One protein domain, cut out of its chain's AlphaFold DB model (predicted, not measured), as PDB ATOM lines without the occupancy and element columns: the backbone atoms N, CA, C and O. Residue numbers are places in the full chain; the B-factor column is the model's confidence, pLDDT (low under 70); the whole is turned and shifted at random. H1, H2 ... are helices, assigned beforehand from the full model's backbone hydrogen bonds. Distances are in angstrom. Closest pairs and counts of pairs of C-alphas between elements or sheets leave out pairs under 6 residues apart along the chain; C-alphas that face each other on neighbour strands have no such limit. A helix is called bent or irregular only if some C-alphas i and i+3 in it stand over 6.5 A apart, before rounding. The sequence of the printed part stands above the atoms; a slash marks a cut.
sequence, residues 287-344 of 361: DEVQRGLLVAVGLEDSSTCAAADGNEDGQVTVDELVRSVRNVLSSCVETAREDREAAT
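AT A GLANCE: This is residues 287 to 344 of the 361 residues of an uncharacterized protein of bacterium HR30 (UniProt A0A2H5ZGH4). Two helices, H1 and H3, stand side by side in opposite directions, with the short H2 packed across H1; after H3 the chain turns back into H4, which makes a V with H3 and sticks out with residues 337 to 344. The printed part has 58 residues, with four named helices in the order H1, H2, H3, H4 and no named strand, and its class is all helix. It is compact, with a radius of gyration of the C-alphas of 11.7 A, yet elongated, spanning 35 by 23 by 16 A.

HOW THE PARTS SIT: H1, residues 287 to 296, touches H2, residues 302 to 308, closest at the C-alphas of Gly 292 and Ala 308, 5.2 A apart. Their tilt is steep at 68 degrees, only just short of about perpendicular, and they run opposite ways. H1 also touches H3, residues 318 to 329, at a shallow tilt of 3 degrees, opposite ways; the closest C-alphas, of Val 289 and Ser 324, are 6.1 A apart. H2 and H3 only just touch, with 3 pairs of C-alphas within 8 A, and H3 does so with residues 320 to 324 alone; the closest C-alphas are those of Ala 308 and Glu 320, 6.6 A. The helix packing is mostly crossed, only just, with 1 of 3 touching pairs at a shallow tilt. H4, residues 332 to 344, is close to H3 but not clearly touching, at a steep tilt of 53 degrees; the closest C-alphas, of Asn 327 and Thr 335, are 6.8 A apart. H4 is apart from H1 and H2. Every O i to N i+4 pair is within hydrogen-bond range in H1 and H3, but 8 of 9 in H4 and 1 of 3 in H2, where 2 of 4 O i to N i+3 pairs are.

IN THESE COORDINATES: H1 begins at C-alpha 287 (21.934, 96.163, 57.371) and is 14.2 A long. H2, 8.0 A, is irregular: C-alphas 304 and 307 are 9.0 A apart. H3 is 16.7 A long, and H4, 19.0 A, ends at C-alpha 344 (3.171, 104.981, 82.188).

THE WHOLE: The C-alphas farthest apart, of Leu 299 and Thr 344, are 36.9 A apart. The printed part has no cut and no long link. Mean pLDDT of the printed part is 86.5; residues 333 to 344 are under 70.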
ATOM      1  N   ASP A 287      20.594  96.732  57.200       96.81
ATOM      2  CA  ASP A 287      21.934  96.163  57.371       96.81
ATOM      3  C   ASP A 287      22.302  96.022  58.856       96.81
ATOM      4  O   ASP A 287      22.939  95.047  59.254       96.81
ATOM      5  N   GLU A 288      21.851  96.947  59.703       96.44
ATOM      6  CA  GLU A 288      22.036  96.868  61.155       96.44
ATOM      7  C   GLU A 288      21.125  95.826  61.803       96.44
ATOM      8  O   GLU A 288      21.576  95.076  62.667       96.44
ATOM      9  N   VAL A 289      19.878  95.681  61.334       96.75
ATOM     10  CA  VAL A 289      19.008  94.572  61.768       96.75
ATOM     11  C   VAL A 289      19.625  93.223  61.408       96.75
ATOM     12  O   VAL A 289      19.603  92.297  62.218       96.75
ATOM     13  N   GLN A 290      20.205  93.097  60.211       97.12
ATOM     14  CA  GLN A 290      20.921  91.887  59.810       97.12
ATOM     15  C   GLN A 290      22.124  91.622  60.724       97.12
ATOM     16  O   GLN A 290      22.342  90.479  61.119       97.12
ATOM     17  N   ARG A 291      22.877  92.663  61.092       96.31
ATOM     18  CA  ARG A 291      24.004  92.574  62.033       96.31
ATOM     19  C   ARG A 291      23.539  92.098  63.413       96.31
ATOM     20  O   ARG A 291      24.072  91.128  63.941       96.31
ATOM     21  N   GLY A 292      22.465  92.685  63.945       95.88
ATOM     22  CA  GLY A 292      21.828  92.230  65.183       95.88
ATOM     23  C   GLY A 292      21.359  90.773  65.110       95.88
ATOM     24  O   GLY A 292      21.537  90.019  66.062       95.88
ATOM     25  N   LEU A 293      20.826  90.334  63.964       97.19
ATOM     26  CA  LEU A 293      20.454  88.934  63.750       97.19
ATOM     27  C   LEU A 293      21.675  88.005  63.790       97.19
ATOM     28  O   LEU A 293      21.581  86.933  64.382       97.19
ATOM     29  N   LEU A 294      22.808  88.394  63.191       97.62
ATOM     30  CA  LEU A 294      24.051  87.613  63.238       97.62
ATOM     31  C   LEU A 294      24.590  87.475  64.667       97.62
ATOM     32  O   LEU A 294      25.037  86.386  65.038       97.62
ATOM     33  N   VAL A 295      24.478  88.530  65.477       95.94
ATOM     34  CA  VAL A 295      24.776  88.484  66.916       95.94
ATOM     35  C   VAL A 295      23.815  87.532  67.639       95.94
ATOM     36  O   VAL A 295      24.260  86.653  68.374       95.94
ATOM     37  N   ALA A 296      22.508  87.625  67.375       95.88
ATOM     38  CA  ALA A 296      21.487  86.781  68.005       95.88
ATOM     39  C   ALA A 296      21.691  85.280  67.737       95.88
ATOM     40  O   ALA A 296      21.432  84.444  68.601       95.88
ATOM     41  N   VAL A 297      22.169  84.919  66.541       96.31
ATOM     42  CA  VAL A 297      22.468  83.520  66.194       96.31
ATOM     43  C   VAL A 297      23.882  83.074  66.595       96.31
ATOM     44  O   VAL A 297      24.250  81.931  66.327       96.31
ATOM     45  N   GLY A 298      24.677  83.949  67.220       94.50
ATOM     46  CA  GLY A 298      26.040  83.654  67.669       94.50
ATOM     47  C   GLY A 298      27.064  83.513  66.539       94.50
ATOM     48  O   GLY A 298      28.088  82.852  66.717       94.50
ATOM     49  N   LEU A 299      26.786  84.086  65.363       96.62
ATOM     50  CA  LEU A 299      27.737  84.143  64.246       96.62
ATOM     51  C   LEU A 299      28.657  85.367  64.325       96.62
ATOM     52  O   LEU A 299      29.751  85.335  63.765       96.62
ATOM     53  N   GLU A 300      28.229  86.412  65.032       95.62
ATOM     54  CA  GLU A 300      29.026  87.594  65.360       95.62
ATOM     55  C   GLU A 300      29.038  87.833  66.875       95.62
ATOM     56  O   GLU A 300      28.135  87.409  67.596       95.62
ATOM     57  N   ASP A 301      30.087  88.497  67.361       92.06
ATOM     58  CA  ASP A 301      30.217  88.877  68.771       92.06
ATOM     59  C   ASP A 301      29.316  90.081  69.091       92.06
ATOM     60  O   ASP A 301      29.138  90.958  68.238       92.06
ATOM     61  N   SER A 302      28.787  90.169  70.316       88.62
ATOM     62  CA  SER A 302      27.902  91.271  70.727       88.62
ATOM     63  C   SER A 302      28.563  92.649  70.632       88.62
ATOM     64  O   SER A 302      27.879  93.644  70.396       88.62
ATOM     65  N   SER A 303      29.898  92.721  70.689       89.31
ATOM     66  CA  SER A 303      30.648  93.958  70.439       89.31
ATOM     67  C   SER A 303      30.449  94.537  69.032       89.31
ATOM     68  O   SER A 303      30.633  95.739  68.839       89.31
ATOM     69  N   THR A 304      30.022  93.719  68.065       92.12
ATOM     70  CA  THR A 304      29.746  94.133  66.678       92.12
ATOM     71  C   THR A 304      28.526  95.049  66.585       92.12
ATOM     72  O   THR A 304      28.475  95.941  65.738       92.12
ATOM     73  N   CYS A 305      27.548  94.856  67.471       94.38
ATOM     74  CA  CYS A 305      26.402  95.743  67.609       94.38
ATOM     75  C   CYS A 305      25.841  95.688  69.032       94.38
ATOM     76  O   CYS A 305      24.826  95.046  69.293       94.38
ATOM     77  N   ALA A 306      26.479  96.418  69.950       92.62
ATOM     78  CA  ALA A 306      26.020  96.488  71.338       92.62
ATOM     79  C   ALA A 306      24.601  97.071  71.462       92.62
ATOM     80  O   ALA A 306      23.883  96.740  72.388       92.62
ATOM     81  N   ALA A 307      24.177  97.914  70.512       93.00
ATOM     82  CA  ALA A 307      22.832  98.485  70.505       93.00
ATOM     83  C   ALA A 307      21.731  97.467  70.159       93.00
ATOM     84  O   ALA A 307      20.556  97.771  70.349       93.00
ATOM     85  N   ALA A 308      22.072  96.292  69.616       94.12
ATOM     86  CA  ALA A 308      21.091  95.240  69.347       94.12
ATOM     87  C   ALA A 308      20.621  94.533  70.629       94.12
ATOM     88  O   ALA A 308      19.510  94.014  70.639       94.12
ATOM     89  N   ASP A 309      21.445  94.536  71.679       94.25
ATOM     90  CA  ASP A 309      21.115  94.074  73.029       94.25
ATOM     91  C   ASP A 309      20.581  95.278  73.821       94.25
ATOM     92  O   ASP A 309      21.327  96.104  74.345       94.25
ATOM     93  N   GLY A 310      19.263  95.453  73.790       90.38
ATOM     94  CA  GLY A 310      18.589  96.625  74.339       90.38
ATOM     95  C   GLY A 310      18.343  96.539  75.842       90.38
ATOM     96  O   GLY A 310      18.016  97.559  76.453       90.38
ATOM     97  N   ASN A 311      18.436  95.344  76.430       90.44
ATOM     98  CA  ASN A 311      18.328  95.139  77.874       90.44
ATOM     99  C   ASN A 311      19.694  94.957  78.568       90.44
ATOM    100  O   ASN A 311      19.728  94.921  79.799       90.44
ATOM    101  N   GLU A 312      20.781  94.909  77.795       91.56
ATOM    102  CA  GLU A 312      22.168  94.748  78.233       91.56
ATOM    103  C   GLU A 312      22.408  93.447  79.022       91.56
ATOM    104  O   GLU A 312      23.248  93.398  79.928       91.56
ATOM    105  N   ASP A 313      21.671  92.377  78.704       92.69
ATOM    106  CA  ASP A 313      21.818  91.074  79.368       92.69
ATOM    107  C   ASP A 313      22.913  90.181  78.753       92.69
ATOM    108  O   ASP A 313      23.232  89.104  79.277       92.69
ATOM    109  N   GLY A 314      23.550  90.666  77.687       90.94
ATOM    110  CA  GLY A 314      24.611  89.998  76.950       90.94
ATOM    111  C   GLY A 314      24.103  89.089  75.833       90.94
ATOM    112  O   GLY A 314      24.925  88.417  75.201       90.94
ATOM    113  N   GLN A 315      22.794  89.031  75.580       91.88
ATOM    114  CA  GLN A 315      22.190  88.257  74.502       91.88
ATOM    115  C   GLN A 315      21.242  89.120  73.673       91.88
ATOM    116  O   GLN A 315      20.516  89.950  74.191       91.88
ATOM    117  N   VAL A 316      21.206  88.867  72.362       95.88
ATOM    118  CA  VAL A 316      20.204  89.475  71.479       95.88
ATOM    119  C   VAL A 316      19.069  88.483  71.267       95.88
ATOM    120  O   VAL A 316      19.251  87.394  70.718       95.88
ATOM    121  N   THR A 317      17.879  88.870  71.696       95.19
ATOM    122  CA  THR A 317      16.648  88.083  71.632       95.19
ATOM    123  C   THR A 317      15.769  88.489  70.446       95.19
ATOM    124  O   THR A 317      15.932  89.539  69.823       95.19
ATOM    125  N   VAL A 318      14.774  87.657  70.118       95.50
ATOM    126  CA  VAL A 318      13.803  87.967  69.051       95.50
ATOM    127  C   VAL A 318      13.012  89.241  69.363       95.50
ATOM    128  O   VAL A 318      12.719  90.003  68.444       95.50
ATOM    129  N   ASP A 319      12.695  89.499  70.632       96.00
ATOM    130  CA  ASP A 319      11.956  90.700  71.030       96.00
ATOM    131  C   ASP A 319      12.745  91.979  70.715       96.00
ATOM    132  O   ASP A 319      12.172  92.976  70.268       96.00
ATOM    133  N   GLU A 320      14.069  91.941  70.854       95.69
ATOM    134  CA  GLU A 320      14.949  93.056  70.495       95.69
ATOM    135  C   GLU A 320      15.087  93.211  68.987       95.69
ATOM    136  O   GLU A 320      14.992  94.327  68.485       95.69
ATOM    137  N   LEU A 321      15.180  92.111  68.235       96.56
ATOM    138  CA  LEU A 321      15.145  92.170  66.771       96.56
ATOM    139  C   LEU A 321      13.827  92.764  66.255       96.56
ATOM    140  O   LEU A 321      13.831  93.549  65.307       96.56
ATOM    141  N   VAL A 322      12.696  92.437  66.885       95.81
ATOM    142  CA  VAL A 322      11.396  93.034  66.552       95.81
ATOM    143  C   VAL A 322      11.387  94.536  66.853       95.81
ATOM    144  O   VAL A 322      10.860  95.302  66.042       95.81
ATOM    145  N   ARG A 323      11.990  94.982  67.965       93.88
ATOM    146  CA  ARG A 323      12.171  96.418  68.257       93.88
ATOM    147  C   ARG A 323      13.049  97.098  67.209       93.88
ATOM    148  O   ARG A 323      12.640  98.127  66.681       93.88
ATOM    149  N   SER A 324      14.174  96.497  66.828       94.56
ATOM    150  CA  SER A 324      15.042  97.012  65.764       94.56
ATOM    151  C   SER A 324      14.293  97.143  64.436       94.56
ATOM    152  O   SER A 324      14.377  98.176  63.785       94.56
ATOM    153  N   VAL A 325      13.472  96.156  64.054       95.31
ATOM    154  CA  VAL A 325      12.629  96.242  62.845       95.31
ATOM    155  C   VAL A 325      11.606  97.373  62.945       95.31
ATOM    156  O   VAL A 325      11.388  98.077  61.960       95.31
ATOM    157  N   ARG A 326      10.988  97.599  64.113       94.38
ATOM    158  CA  ARG A 326      10.140  98.788  64.304       94.38
ATOM    159  C   ARG A 326      10.951 100.067  64.118       94.38
ATOM    160  O   ARG A 326      10.505 100.935  63.383       94.38
ATOM    161  N   ASN A 327      12.160 100.138  64.664       93.06
ATOM    162  CA  ASN A 327      13.065 101.280  64.504       93.06
ATOM    163  C   ASN A 327      13.582 101.476  63.059       93.06
ATOM    164  O   ASN A 327      14.061 102.554  62.714       93.06
ATOM    165  N   VAL A 328      13.465 100.467  62.187       93.56
ATOM    166  CA  VAL A 328      13.651 100.637  60.733       93.56
ATOM    167  C   VAL A 328      12.428 101.303  60.096       93.56
ATOM    168  O   VAL A 328      12.558 102.124  59.188       93.56
ATOM    169  N   LEU A 329      11.223 100.925  60.532       90.12
ATOM    170  CA  LEU A 329       9.958 101.417  59.972       90.12
ATOM    171  C   LEU A 329       9.577 102.815  60.482       90.12
ATOM    172  O   LEU A 329       8.878 103.554  59.789       90.12
ATOM    173  N   SER A 330      10.038 103.170  61.675       82.44
ATOM    174  CA  SER A 330       9.844 104.454  62.349       82.44
ATOM    175  C   SER A 330      11.179 104.932  62.902       82.44
ATOM    176  O   SER A 330      11.943 104.118  63.394       82.44
ATOM    177  N   SER A 331      11.472 106.231  62.861       75.31
ATOM    178  CA  SER A 331      12.731 106.737  63.421       75.31
ATOM    179  C   SER A 331      12.847 106.436  64.925       75.31
ATOM    180  O   SER A 331      11.842 106.398  65.633       75.31
ATOM    181  N   CYS A 332      14.083 106.307  65.426       80.31
ATOM    182  CA  CYS A 332      14.395 106.105  66.851       80.31
ATOM    183  C   CYS A 332      13.694 107.100  67.799       80.31
ATOM    184  O   CYS A 332      13.480 106.818  68.976       80.31
ATOM    185  N   VAL A 333      13.372 108.295  67.298       68.81
ATOM    186  CA  VAL A 333      12.733 109.367  68.068       68.81
ATOM    187  C   VAL A 333      11.258 109.062  68.340       68.81
ATOM    188  O   VAL A 333      10.754 109.402  69.410       68.81
ATOM    189  N   GLU A 334      10.573 108.404  67.405       61.19
ATOM    190  CA  GLU A 334       9.140 108.132  67.522       61.19
ATOM    191  C   GLU A 334       8.878 106.929  68.442       61.19
ATOM    192  O   GLU A 334       7.992 106.975  69.293       61.19
ATOM    193  N   THR A 335       9.711 105.888  68.364       60.50
ATOM    194  CA  THR A 335       9.553 104.668  69.177       60.50
ATOM    195  C   THR A 335       9.875 104.888  70.653       60.50
ATOM    196  O   THR A 335       9.157 104.393  71.521       60.50
ATOM    197  N   ALA A 336      10.866 105.731  70.968       60.09
ATOM    198  CA  ALA A 336      11.171 106.117  72.348       60.09
ATOM    199  C   ALA A 336       9.993 106.821  73.051       60.09
ATOM    200  O   ALA A 336       9.871 106.772  74.280       60.09
ATOM    201  N   ARG A 337       9.125 107.496  72.288       58.16
ATOM    202  CA  ARG A 337       7.911 108.130  72.810       58.16
ATOM    203  C   ARG A 337       6.837 107.088  73.122       58.16
ATOM    204  O   ARG A 337       6.261 107.142  74.207       58.16
ATOM    205  N   GLU A 338       6.612 106.142  72.214       61.31
ATOM    206  CA  GLU A 338       5.638 105.057  72.387       61.31
ATOM    207  C   GLU A 338       5.991 104.154  73.579       61.31
ATOM    208  O   GLU A 338       5.123 103.848  74.396       61.31
ATOM    209  N   ASP A 339       7.269 103.796  73.742       60.47
ATOM    210  CA  ASP A 339       7.723 102.952  74.853       60.47
ATOM    211  C   ASP A 339       7.549 103.644  76.219       60.47
ATOM    212  O   ASP A 339       7.188 103.003  77.210       60.47
ATOM    213  N   ARG A 340       7.735 104.971  76.286       59.88
ATOM    214  CA  ARG A 340       7.473 105.761  77.505       59.88
ATOM    215  C   ARG A 340       5.985 105.877  77.817       59.88
ATOM    216  O   ARG A 340       5.613 105.816  78.985       59.88
ATOM    217  N   GLU A 341       5.153 106.045  76.795       60.56
ATOM    218  CA  GLU A 341       3.696 106.118  76.940       60.56
ATOM    219  C   GLU A 341       3.097 104.759  77.348       60.56
ATOM    220  O   GLU A 341       2.159 104.694  78.141       60.56
ATOM    221  N   ALA A 342       3.693 103.656  76.892       57.00
ATOM    222  CA  ALA A 342       3.343 102.312  77.341       57.00
ATOM    223  C   ALA A 342       3.800 102.033  78.785       57.00
ATOM    224  O   ALA A 342       3.074 101.392  79.549       57.00
ATOM    225  N   ALA A 343       4.976 102.526  79.187       58.75
ATOM    226  CA  ALA A 343       5.490 102.352  80.545       58.75
ATOM    227  C   ALA A 343       4.633 103.074  81.601       58.75
ATOM    228  O   ALA A 343       4.408 102.527  82.680       58.75
ATOM    229  N   THR A 344       4.092 104.257  81.291       57.97
ATOM    230  CA  THR A 344       3.171 104.981  82.188       57.97
ATOM    231  C   THR A 344       1.779 104.350  82.267       57.97
ATOM    232  O   THR A 344       1.076 104.551  83.253       57.97
TER     233      THR A 344